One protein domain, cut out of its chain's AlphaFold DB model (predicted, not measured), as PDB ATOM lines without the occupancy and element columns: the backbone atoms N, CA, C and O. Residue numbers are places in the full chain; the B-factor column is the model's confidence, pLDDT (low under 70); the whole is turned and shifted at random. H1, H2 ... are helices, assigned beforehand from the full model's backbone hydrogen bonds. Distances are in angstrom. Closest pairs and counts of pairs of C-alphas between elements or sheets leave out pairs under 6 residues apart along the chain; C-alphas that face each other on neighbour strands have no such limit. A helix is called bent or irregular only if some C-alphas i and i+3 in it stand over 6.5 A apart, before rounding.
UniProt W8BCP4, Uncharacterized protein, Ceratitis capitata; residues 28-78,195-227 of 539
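AT A GLANCE: This is residues 28 to 78 and 195 to 227 of the 539 residues of an uncharacterized protein of Ceratitis capitata (UniProt W8BCP4). One long straight helix, H1, with a shorter helix, H2, packed antiparallel along its later part makes a thin rod of two helices. The first part of H1, residues 28 to 48, sticks out alone past H2, and at the other end of the rod residues 195 to 200 of H2 stand free. The printed part has 84 residues with two named helices, H1 then H2 along the chain, and no named strand; the class is all helix. The whole is extended, with a radius of gyration of the C-alphas of 22.3 A, and it spans 81 by 19 by 16 A.

IN THESE COORDINATES: Find C-alpha 28 at (-12.467, 46.662, 87.187); from there H1, residues 28 to 78, runs 75.1 A to C-alpha 78 at (-4.266, 28.715, 14.701), and you can watch z fall along the way. Look next at C-alpha 195, where H2, residues 195 to 227, begins; z now climbs, and 47.6 A on the helix ends at C-alpha 227 at (-11.095, 51.176, 49.991). Neither helix is bent.

HOW THE PARTS SIT: Start from H1 and look at its residues 53 to 74, with which alone it touches H2. The closest C-alphas of the two helices are those of Tyr 67 and Leu 211, 7.0 A apart. Their lines stand at a shallow tilt of 21 degrees, and they run opposite ways. In both H1 and H2 every O i to N i+4 pair is within hydrogen-bond range.

THE WHOLE: The two C-alphas farthest apart are those of Gln 28 and Tyr 195, 80.9 A. Without the stretches that stand free, the body has 57 residues and spans 43 by 16 by 10 A. Between C-alphas 78 and 195 you meet the cut: residues 79 to 194 are not printed, and the gap is 17.2 A. The link from H1 to H2 runs across this cut. In the B-factor column the mean pLDDT of the printed part is 89.2, and residues 195 to 204 are under 70.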
ATOM      1  N   GLN A  28     -13.723  46.725  87.938       91.56
ATOM      2  CA  GLN A  28     -12.467  46.662  87.187       91.56
ATOM      3  C   GLN A  28     -12.331  45.352  86.391       91.56
ATOM      4  O   GLN A  28     -11.902  45.393  85.240       91.56
ATOM      5  N   VAL A  29     -12.741  44.209  86.950       94.31
ATOM      6  CA  VAL A  29     -12.768  42.914  86.248       94.31
ATOM      7  C   VAL A  29     -13.752  42.937  85.075       94.31
ATOM      8  O   VAL A  29     -13.391  42.501  83.987       94.31
ATOM      9  N   VAL A  30     -14.954  43.501  85.243       95.06
ATOM     10  CA  VAL A  30     -15.931  43.649  84.146       95.06
ATOM     11  C   VAL A  30     -15.408  44.580  83.045       95.06
ATOM     12  O   VAL A  30     -15.565  44.276  81.864       95.06
ATOM     13  N   LEU A  31     -14.734  45.678  83.402       95.56
ATOM     14  CA  LEU A  31     -14.112  46.583  82.430       95.56
ATOM     15  C   LEU A  31     -12.960  45.906  81.667       95.56
ATOM     16  O   LEU A  31     -12.861  46.055  80.451       95.56
ATOM     17  N   LEU A  32     -12.112  45.138  82.359       96.00
ATOM     18  CA  LEU A  32     -11.036  44.358  81.738       96.00
ATOM     19  C   LEU A  32     -11.589  43.251  80.830       96.00
ATOM     20  O   LEU A  32     -11.076  43.068  79.730       96.00
ATOM     21  N   GLN A  33     -12.662  42.563  81.236       95.12
ATOM     22  CA  GLN A  33     -13.341  41.585  80.386       95.12
ATOM     23  C   GLN A  33     -13.893  42.255  79.124       95.12
ATOM     24  O   GLN A  33     -13.607  41.795  78.026       95.12
ATOM     25  N   ASN A  34     -14.573  43.398  79.249       96.31
ATOM     26  CA  ASN A  34     -15.092  44.132  78.094       96.31
ATOM     27  C   ASN A  34     -13.979  44.622  77.142       96.31
ATOM     28  O   ASN A  34     -14.165  44.626  75.923       96.31
ATOM     29  N   GLN A  35     -12.801  44.979  77.668       96.38
ATOM     30  CA  GLN A  35     -11.613  45.259  76.852       96.38
ATOM     31  C   GLN A  35     -11.111  44.001  76.123       96.38
ATOM     32  O   GLN A  35     -10.807  44.081  74.934       96.38
ATOM     33  N   VAL A  36     -11.064  42.843  76.791       97.06
ATOM     34  CA  VAL A  36     -10.710  41.555  76.167       97.06
ATOM     35  C   VAL A  36     -11.716  41.171  75.080       97.06
ATOM     36  O   VAL A  36     -11.293  40.849  73.973       97.06
ATOM     37  N   ASP A  37     -13.020  41.275  75.340       96.44
ATOM     38  CA  ASP A  37     -14.089  40.992  74.370       96.44
ATOM     39  C   ASP A  37     -13.965  41.895  73.133       96.44
ATOM     40  O   ASP A  37     -14.053  41.434  71.992       96.44
ATOM     41  N   THR A  38     -13.688  43.184  73.352       95.94
ATOM     42  CA  THR A  38     -13.471  44.172  72.285       95.94
ATOM     43  C   THR A  38     -12.232  43.833  71.453       95.94
ATOM     44  O   THR A  38     -12.293  43.866  70.223       95.94
ATOM     45  N   LEU A  39     -11.118  43.455  72.091       97.12
ATOM     46  CA  LEU A  39      -9.887  43.046  71.407       97.12
ATOM     47  C   LEU A  39     -10.061  41.725  70.639       97.12
ATOM     48  O   LEU A  39      -9.567  41.606  69.519       97.12
ATOM     49  N   GLN A  40     -10.796  40.753  71.190       94.81
ATOM     50  CA  GLN A  40     -11.136  39.505  70.497       94.81
ATOM     51  C   GLN A  40     -12.033  39.761  69.281       94.81
ATOM     52  O   GLN A  40     -11.798  39.191  68.215       94.81
ATOM     53  N   TRP A  41     -13.024  40.649  69.399       95.81
ATOM     54  CA  TRP A  41     -13.851  41.055  68.264       95.81
ATOM     55  C   TRP A  41     -13.011  41.741  67.179       95.81
ATOM     56  O   TRP A  41     -13.110  41.366  66.012       95.81
ATOM     57  N   GLN A  42     -12.131  42.679  67.549       93.69
ATOM     58  CA  GLN A  42     -11.221  43.359  66.616       93.69
ATOM     59  C   GLN A  42     -10.270  42.380  65.910       93.69
ATOM     60  O   GLN A  42     -10.098  42.469  64.692       93.69
ATOM     61  N   LEU A  43      -9.701  41.415  66.640       94.25
ATOM     62  CA  LEU A  43      -8.878  40.348  66.065       94.25
ATOM     63  C   LEU A  43      -9.683  39.523  65.052       94.25
ATOM     64  O   LEU A  43      -9.244  39.359  63.919       94.25
ATOM     65  N   LYS A  44     -10.902  39.106  65.408       95.38
ATOM     66  CA  LYS A  44     -11.780  38.328  64.526       95.38
ATOM     67  C   LYS A  44     -12.206  39.095  63.267       95.38
ATOM     68  O   LYS A  44     -12.325  38.496  62.196       95.38
ATOM     69  N   GLN A  45     -12.394  40.416  63.352       90.31
ATOM     70  CA  GLN A  45     -12.599  41.267  62.168       90.31
ATOM     71  C   GLN A  45     -11.345  41.310  61.280       90.31
ATOM     72  O   GLN A  45     -11.454  41.188  60.059       90.31
ATOM     73  N   LEU A  46     -10.152  41.436  61.872       90.00
ATOM     74  CA  LEU A  46      -8.884  41.439  61.137       90.00
ATOM     75  C   LEU A  46      -8.606  40.090  60.452       90.00
ATOM     76  O   LEU A  46      -8.170  40.076  59.303       90.00
ATOM     77  N   GLU A  47      -8.893  38.972  61.120       93.38
ATOM     78  CA  GLU A  47      -8.804  37.613  60.571       93.38
ATOM     79  C   GLU A  47      -9.764  37.423  59.389       93.38
ATOM     80  O   GLU A  47      -9.338  37.013  58.310       93.38
ATOM     81  N   THR A  48     -11.033  37.815  59.554       92.62
ATOM     82  CA  THR A  48     -12.050  37.769  58.484       92.62
ATOM     83  C   THR A  48     -11.641  38.632  57.284       92.62
ATOM     84  O   THR A  48     -11.782  38.219  56.135       92.62
ATOM     85  N   SER A  49     -11.072  39.816  57.538       91.81
ATOM     86  CA  SER A  49     -10.512  40.691  56.503       91.81
ATOM     87  C   SER A  49      -9.337  40.031  55.770       91.81
ATOM     88  O   SER A  49      -9.293  40.036  54.540       91.81
ATOM     89  N   ASN A  50      -8.422  39.382  56.502       94.00
ATOM     90  CA  ASN A  50      -7.302  38.633  55.923       94.00
ATOM     91  C   ASN A  50      -7.779  37.509  54.992       94.00
ATOM     92  O   ASN A  50      -7.215  37.327  53.915       94.00
ATOM     93  N   GLU A  51      -8.841  36.798  55.373       96.25
ATOM     94  CA  GLU A  51      -9.391  35.710  54.563       96.25
ATOM     95  C   GLU A  51     -10.057  36.215  53.273       96.25
ATOM     96  O   GLU A  51      -9.882  35.610  52.216       96.25
ATOM     97  N   MET A  52     -10.708  37.386  53.303       94.62
ATOM     98  CA  MET A  52     -11.173  38.047  52.074       94.62
ATOM     99  C   MET A  52     -10.012  38.385  51.125       94.62
ATOM    100  O   MET A  52     -10.145  38.194  49.916       94.62
ATOM    101  N   TYR A  53      -8.857  38.830  51.639       96.31
ATOM    102  CA  TYR A  53      -7.669  39.034  50.799       96.31
ATOM    103  C   TYR A  53      -7.145  37.719  50.206       96.31
ATOM    104  O   TYR A  53      -6.822  37.693  49.018       96.31
ATOM    105  N   ARG A  54      -7.092  36.626  50.984       96.75
ATOM    106  CA  ARG A  54      -6.670  35.304  50.479       96.75
ATOM    107  C   ARG A  54      -7.579  34.812  49.357       96.75
ATOM    108  O   ARG A  54      -7.078  34.509  48.278       96.75
ATOM    109  N   ALA A  55      -8.892  34.821  49.575       97.00
ATOM    110  CA  ALA A  55      -9.876  34.381  48.588       97.00
ATOM    111  C   ALA A  55      -9.799  35.188  47.277       97.00
ATOM    112  O   ALA A  55      -9.886  34.618  46.190       97.00
ATOM    113  N   VAL A  56      -9.577  36.507  47.358       97.56
ATOM    114  CA  VAL A  56      -9.392  37.362  46.172       97.56
ATOM    115  C   VAL A  56      -8.086  37.040  45.437       97.56
ATOM    116  O   VAL A  56      -8.099  36.949  44.211       97.56
ATOM    117  N   ILE A  57      -6.972  36.824  46.145       96.94
ATOM    118  CA  ILE A  57      -5.693  36.425  45.529       96.94
ATOM    119  C   ILE A  57      -5.796  35.040  44.868       96.94
ATOM    120  O   ILE A  57      -5.278  34.848  43.767       96.94
ATOM    121  N   GLU A  58      -6.502  34.093  45.486       97.94
ATOM    122  CA  GLU A  58      -6.722  32.762  44.915       97.94
ATOM    123  C   GLU A  58      -7.613  32.809  43.661       97.94
ATOM    124  O   GLU A  58      -7.320  32.141  42.668       97.94
ATOM    125  N   GLU A  59      -8.656  33.648  43.642       96.94
ATOM    126  CA  GLU A  59      -9.472  33.844  42.438       96.94
ATOM    127  C   GLU A  59      -8.692  34.546  41.317       96.94
ATOM    128  O   GLU A  59      -8.861  34.187  40.155       96.94
ATOM    129  N   ILE A  60      -7.782  35.478  41.631       97.38
ATOM    130  CA  ILE A  60      -6.858  36.053  40.635       97.38
ATOM    131  C   ILE A  60      -5.947  34.962  40.058       97.38
ATOM    132  O   ILE A  60      -5.776  34.899  38.841       97.38
ATOM    133  N   ALA A  61      -5.397  34.073  40.891       97.69
ATOM    134  CA  ALA A  61      -4.573  32.959  40.419       97.69
ATOM    135  C   ALA A  61      -5.367  32.006  39.506       97.69
ATOM    136  O   ALA A  61      -4.909  31.673  38.411       97.69
ATOM    137  N   ARG A  62      -6.592  31.633  39.903       96.94
ATOM    138  CA  ARG A  62      -7.484  30.784  39.097       96.94
ATOM    139  C   ARG A  62      -7.977  31.480  37.820       96.94
ATOM    140  O   ARG A  62      -8.139  30.814  36.802       96.94
ATOM    141  N   PHE A  63      -8.159  32.800  37.824       97.44
ATOM    142  CA  PHE A  63      -8.441  33.590  36.621       97.44
ATOM    143  C   PHE A  63      -7.251  33.608  35.645       97.44
ATOM    144  O   PHE A  63      -7.437  33.392  34.448       97.44
ATOM    145  N   LEU A  64      -6.028  33.822  36.141       96.31
ATOM    146  CA  LEU A  64      -4.821  33.837  35.307       96.31
ATOM    147  C   LEU A  64      -4.566  32.476  34.641       96.31
ATOM    148  O   LEU A  64      -4.190  32.439  33.470       96.31
ATOM    149  N   ASP A  65      -4.838  31.371  35.340       96.19
ATOM    150  CA  ASP A  65      -4.769  30.019  34.772       96.19
ATOM    151  C   ASP A  65      -5.833  29.779  33.680       96.19
ATOM    152  O   ASP A  65      -5.507  29.299  32.586       96.19
ATOM    153  N   ARG A  66      -7.086  30.221  33.902       93.38
ATOM    154  CA  ARG A  66      -8.142  30.220  32.866       93.38
ATOM    155  C   ARG A  66      -7.715  31.014  31.625       93.38
ATOM    156  O   ARG A  66      -7.830  30.510  30.505       93.38
ATOM    157  N   TYR A  67      -7.178  32.219  31.812       94.19
ATOM    158  CA  TYR A  67      -6.706  33.088  30.727       94.19
ATOM    159  C   TYR A  67      -5.514  32.480  29.963       94.19
ATOM    160  O   TYR A  67      -5.498  32.468  28.729       94.19
ATOM    161  N   GLN A  68      -4.534  31.903  30.668       93.38
ATOM    162  CA  GLN A  68      -3.405  31.207  30.044       93.38
ATOM    163  C   GLN A  68      -3.870  29.989  29.228       93.38
ATOM    164  O   GLN A  68      -3.420  29.797  28.094       93.38
ATOM    165  N   THR A  69      -4.808  29.209  29.768       92.06
ATOM    166  CA  THR A  69      -5.404  28.043  29.102       92.06
ATOM    167  C   THR A  69      -6.149  28.442  27.825       92.06
ATOM    168  O   THR A  69      -5.922  27.843  26.769       92.06
ATOM    169  N   GLN A  70      -6.961  29.504  27.869       90.62
ATOM    170  CA  GLN A  70      -7.636  30.050  26.685       90.62
ATOM    171  C   GLN A  70      -6.622  30.473  25.605       90.62
ATOM    172  O   GLN A  70      -6.732  30.078  24.442       90.62
ATOM    173  N   LYS A  71      -5.578  31.216  25.992       89.00
ATOM    174  CA  LYS A  71      -4.520  31.687  25.083       89.00
ATOM    175  C   LYS A  71      -3.717  30.535  24.466       89.00
ATOM    176  O   LYS A  71      -3.289  30.612  23.313       89.00
ATOM    177  N   GLN A  72      -3.539  29.435  25.197       90.44
ATOM    178  CA  GLN A  72      -2.951  28.203  24.670       90.44
ATOM    179  C   GLN A  72      -3.869  27.511  23.650       90.44
ATOM    180  O   GLN A  72      -3.388  27.128  22.581       90.44
ATOM    181  N   GLN A  73      -5.172  27.410  23.927       88.50
ATOM    182  CA  GLN A  73      -6.156  26.845  22.997       88.50
ATOM    183  C   GLN A  73      -6.242  27.658  21.692       88.50
ATOM    184  O   GLN A  73      -6.220  27.081  20.603       88.50
ATOM    185  N   GLN A  74      -6.237  28.992  21.778       87.12
ATOM    186  CA  GLN A  74      -6.245  29.888  20.614       87.12
ATOM    187  C   GLN A  74      -5.026  29.647  19.694       87.12
ATOM    188  O   GLN A  74      -5.180  29.540  18.475       87.12
ATOM    189  N   ARG A  75      -3.823  29.447  20.264       87.44
ATOM    190  CA  ARG A  75      -2.621  29.066  19.492       87.44
ATOM    191  C   ARG A  75      -2.744  27.688  18.834       87.44
ATOM    192  O   ARG A  75      -2.330  27.540  17.686       87.44
ATOM    193  N   GLN A  76      -3.316  26.694  19.517       87.31
ATOM    194  CA  GLN A  76      -3.519  25.356  18.939       87.31
ATOM    195  C   GLN A  76      -4.479  25.388  17.741       87.31
ATOM    196  O   GLN A  76      -4.182  24.791  16.705       87.31
ATOM    197  N   LEU A  77      -5.585  26.136  17.836       83.50
ATOM    198  CA  LEU A  77      -6.521  26.335  16.723       83.50
ATOM    199  C   LEU A  77      -5.833  26.995  15.515       83.50
ATOM    200  O   LEU A  77      -5.995  26.541  14.381       83.50
ATOM    201  N   GLN A  78      -5.007  28.017  15.754       82.00
ATOM    202  CA  GLN A  78      -4.266  28.715  14.701       82.00
ATOM    203  C   GLN A  78      -3.224  27.810  14.010       82.00
ATOM    204  O   GLN A  78      -3.119  27.820  12.782       82.00
ATOM    205  N   TYR A 195     -19.292  29.689   7.288       49.31
ATOM    206  CA  TYR A 195     -20.239  29.854   8.403       49.31
ATOM    207  C   TYR A 195     -19.795  29.088   9.656       49.31
ATOM    208  O   TYR A 195     -19.940  29.595  10.765       49.31
ATOM    209  N   ALA A 196     -19.207  27.899   9.489       54.03
ATOM    210  CA  ALA A 196     -18.633  27.142  10.601       54.03
ATOM    211  C   ALA A 196     -17.443  27.881  11.244       54.03
ATOM    212  O   ALA A 196     -17.364  27.969  12.465       54.03
ATOM    213  N   GLU A 197     -16.558  28.466  10.428       54.66
ATOM    214  CA  GLU A 197     -15.412  29.250  10.904       54.66
ATOM    215  C   GLU A 197     -15.849  30.558  11.587       54.66
ATOM    216  O   GLU A 197     -15.384  30.848  12.688       54.66
ATOM    217  N   ALA A 198     -16.811  31.292  11.014       57.94
ATOM    218  CA  ALA A 198     -17.378  32.483  11.651       57.94
ATOM    219  C   ALA A 198     -18.053  32.162  12.999       57.94
ATOM    220  O   ALA A 198     -17.861  32.891  13.970       57.94
ATOM    221  N   LYS A 199     -18.788  31.043  13.100       58.78
ATOM    222  CA  LYS A 199     -19.391  30.598  14.368       58.78
ATOM    223  C   LYS A 199     -18.337  30.182  15.402       58.78
ATOM    224  O   LYS A 199     -18.526  30.445  16.587       58.78
ATOM    225  N   ALA A 200     -17.226  29.581  14.973       60.41
ATOM    226  CA  ALA A 200     -16.113  29.239  15.859       60.41
ATOM    227  C   ALA A 200     -15.383  30.488  16.391       60.41
ATOM    228  O   ALA A 200     -15.068  30.536  17.577       60.41
ATOM    229  N   GLN A 201     -15.174  31.515  15.559       60.41
ATOM    230  CA  GLN A 201     -14.578  32.784  16.005       60.41
ATOM    231  C   GLN A 201     -15.526  33.598  16.901       60.41
ATOM    232  O   GLN A 201     -15.094  34.157  17.905       60.41
ATOM    233  N   ALA A 202     -16.833  33.601  16.615       61.84
ATOM    234  CA  ALA A 202     -17.822  34.188  17.521       61.84
ATOM    235  C   ALA A 202     -17.803  33.505  18.904       61.84
ATOM    236  O   ALA A 202     -17.843  34.186  19.926       61.84
ATOM    237  N   ALA A 203     -17.662  32.175  18.945       63.22
ATOM    238  CA  ALA A 203     -17.538  31.426  20.195       63.22
ATOM    239  C   ALA A 203     -16.217  31.700  20.945       63.22
ATOM    240  O   ALA A 203     -16.228  31.749  22.173       63.22
ATOM    241  N   SER A 204     -15.087  31.923  20.257       65.19
ATOM    242  CA  SER A 204     -13.849  32.328  20.943       65.19
ATOM    243  C   SER A 204     -13.937  33.739  21.525       65.19
ATOM    244  O   SER A 204     -13.435  33.962  22.625       65.19
ATOM    245  N   ASN A 205     -14.610  34.661  20.828       73.06
ATOM    246  CA  ASN A 205     -14.807  36.031  21.300       73.06
ATOM    247  C   ASN A 205     -15.721  36.080  22.534       73.06
ATOM    248  O   ASN A 205     -15.396  36.778  23.482       73.06
ATOM    249  N   ASP A 206     -16.804  35.296  22.568       83.00
ATOM    250  CA  ASP A 206     -17.689  35.161  23.740       83.00
ATOM    251  C   ASP A 206     -16.934  34.670  24.997       83.00
ATOM    252  O   ASP A 206     -17.148  35.175  26.099       83.00
ATOM    253  N   VAL A 207     -15.986  33.737  24.842       84.12
ATOM    254  CA  VAL A 207     -15.124  33.280  25.952       84.12
ATOM    255  C   VAL A 207     -14.114  34.357  26.376       84.12
ATOM    256  O   VAL A 207     -13.874  34.528  27.572       84.12
ATOM    257  N   GLU A 208     -13.542  35.106  25.428       86.69
ATOM    258  CA  GLU A 208     -12.621  36.212  25.726       86.69
ATOM    259  C   GLU A 208     -13.340  37.370  26.430       86.69
ATOM    260  O   GLU A 208     -12.842  37.907  27.418       86.69
ATOM    261  N   GLU A 209     -14.554  37.707  25.991       90.25
ATOM    262  CA  GLU A 209     -15.387  38.726  26.621       90.25
ATOM    263  C   GLU A 209     -15.765  38.330  28.053       90.25
ATOM    264  O   GLU A 209     -15.618  39.144  28.963       90.25
ATOM    265  N   LYS A 210     -16.144  37.069  28.298       92.31
ATOM    266  CA  LYS A 210     -16.426  36.555  29.652       92.31
ATOM    267  C   LYS A 210     -15.219  36.646  30.588       92.31
ATOM    268  O   LYS A 210     -15.379  37.024  31.749       92.31
ATOM    269  N   LEU A 211     -14.011  36.364  30.096       93.38
ATOM    270  CA  LEU A 211     -12.780  36.538  30.875       93.38
ATOM    271  C   LEU A 211     -12.451  38.022  31.110       93.38
ATOM    272  O   LEU A 211     -12.039  38.386  32.210       93.38
ATOM    273  N   ASN A 212     -12.711  38.906  30.146       94.12
ATOM    274  CA  ASN A 212     -12.564  40.351  30.342       94.12
ATOM    275  C   ASN A 212     -13.580  40.902  31.365       94.12
ATOM    276  O   ASN A 212     -13.201  41.651  32.266       94.12
ATOM    277  N   GLN A 213     -14.851  40.486  31.299       95.81
ATOM    278  CA  GLN A 213     -15.881  40.812  32.295       95.81
ATOM    279  C   GLN A 213     -15.474  40.327  33.700       95.81
ATOM    280  O   GLN A 213     -15.635  41.051  34.685       95.81
ATOM    281  N   GLU A 214     -14.887  39.131  33.805       94.88
ATOM    282  CA  GLU A 214     -14.323  38.609  35.053       94.88
ATOM    283  C   GLU A 214     -13.133  39.437  35.564       94.88
ATOM    284  O   GLU A 214     -13.096  39.767  36.750       94.88
ATOM    285  N   ALA A 215     -12.213  39.858  34.693       96.62
ATOM    286  CA  ALA A 215     -11.104  40.738  35.062       96.62
ATOM    287  C   ALA A 215     -11.597  42.085  35.626       96.62
ATOM    288  O   ALA A 215     -11.099  42.548  36.657       96.62
ATOM    289  N   PHE A 216     -12.622  42.692  35.012       97.56
ATOM    290  CA  PHE A 216     -13.259  43.905  35.540       97.56
ATOM    291  C   PHE A 216     -13.956  43.660  36.887       97.56
ATOM    292  O   PHE A 216     -13.803  44.471  37.806       97.56
ATOM    293  N   ARG A 217     -14.657  42.527  37.045       97.56
ATOM    294  CA  ARG A 217     -15.288  42.115  38.312       97.56
ATOM    295  C   ARG A 217     -14.251  41.993  39.434       97.56
ATOM    296  O   ARG A 217     -14.439  42.575  40.500       97.56
ATOM    297  N   LEU A 218     -13.138  41.301  39.180       97.75
ATOM    298  CA  LEU A 218     -12.043  41.132  40.140       97.75
ATOM    299  C   LEU A 218     -11.365  42.465  40.472       97.75
ATOM    300  O   LEU A 218     -11.208  42.782  41.648       97.75
ATOM    301  N   SER A 219     -11.053  43.289  39.465       97.19
ATOM    302  CA  SER A 219     -10.514  44.644  39.658       97.19
ATOM    303  C   SER A 219     -11.400  45.489  40.583       97.19
ATOM    304  O   SER A 219     -10.903  46.138  41.509       97.19
ATOM    305  N   ARG A 220     -12.729  45.415  40.415       96.38
ATOM    306  CA  ARG A 220     -13.676  46.126  41.282       96.38
ATOM    307  C   ARG A 220     -13.703  45.573  42.709       96.38
ATOM    308  O   ARG A 220     -13.685  46.364  43.649       96.38
ATOM    309  N   THR A 221     -13.675  44.251  42.888       96.62
ATOM    310  CA  THR A 221     -13.576  43.619  44.216       96.62
ATOM    311  C   THR A 221     -12.294  44.028  44.949       96.62
ATOM    312  O   THR A 221     -12.361  44.404  46.118       96.62
ATOM    313  N   ILE A 222     -11.146  44.036  44.261       96.25
ATOM    314  CA  ILE A 222      -9.853  44.468  44.820       96.25
ATOM    315  C   ILE A 222      -9.926  45.937  45.266       96.25
ATOM    316  O   ILE A 222      -9.581  46.251  46.405       96.25
ATOM    317  N   GLN A 223     -10.419  46.839  44.406       93.81
ATOM    318  CA  GLN A 223     -10.568  48.262  44.744       93.81
ATOM    319  C   GLN A 223     -11.498  48.486  45.941       93.81
ATOM    320  O   GLN A 223     -11.174  49.282  46.822       93.81
ATOM    321  N   ASN A 224     -12.626  47.774  46.000       93.44
ATOM    322  CA  ASN A 224     -13.559  47.858  47.121       93.44
ATOM    323  C   ASN A 224     -12.883  47.423  48.432       93.44
ATOM    324  O   ASN A 224     -12.924  48.169  49.407       93.44
ATOM    325  N   LEU A 225     -12.194  46.274  48.434       93.12
ATOM    326  CA  LEU A 225     -11.532  45.716  49.619       93.12
ATOM    327  C   LEU A 225     -10.356  46.589  50.114       93.12
ATOM    328  O   LEU A 225     -10.141  46.738  51.319       93.12
ATOM    329  N   LEU A 226      -9.622  47.236  49.202       91.06
ATOM    330  CA  LEU A 226      -8.606  48.243  49.544       91.06
ATOM    331  C   LEU A 226      -9.229  49.541  50.091       91.06
ATOM    332  O   LEU A 226      -8.706  50.129  51.039       91.06
ATOM    333  N   THR A 227     -10.372  49.969  49.548       88.50
ATOM    334  CA  THR A 227     -11.095  51.176  49.991       88.50
ATOM    335  C   THR A 227     -11.732  50.991  51.373       88.50
ATOM    336  O   THR A 227     -11.727  51.918  52.181       88.50
TER     337      THR A 227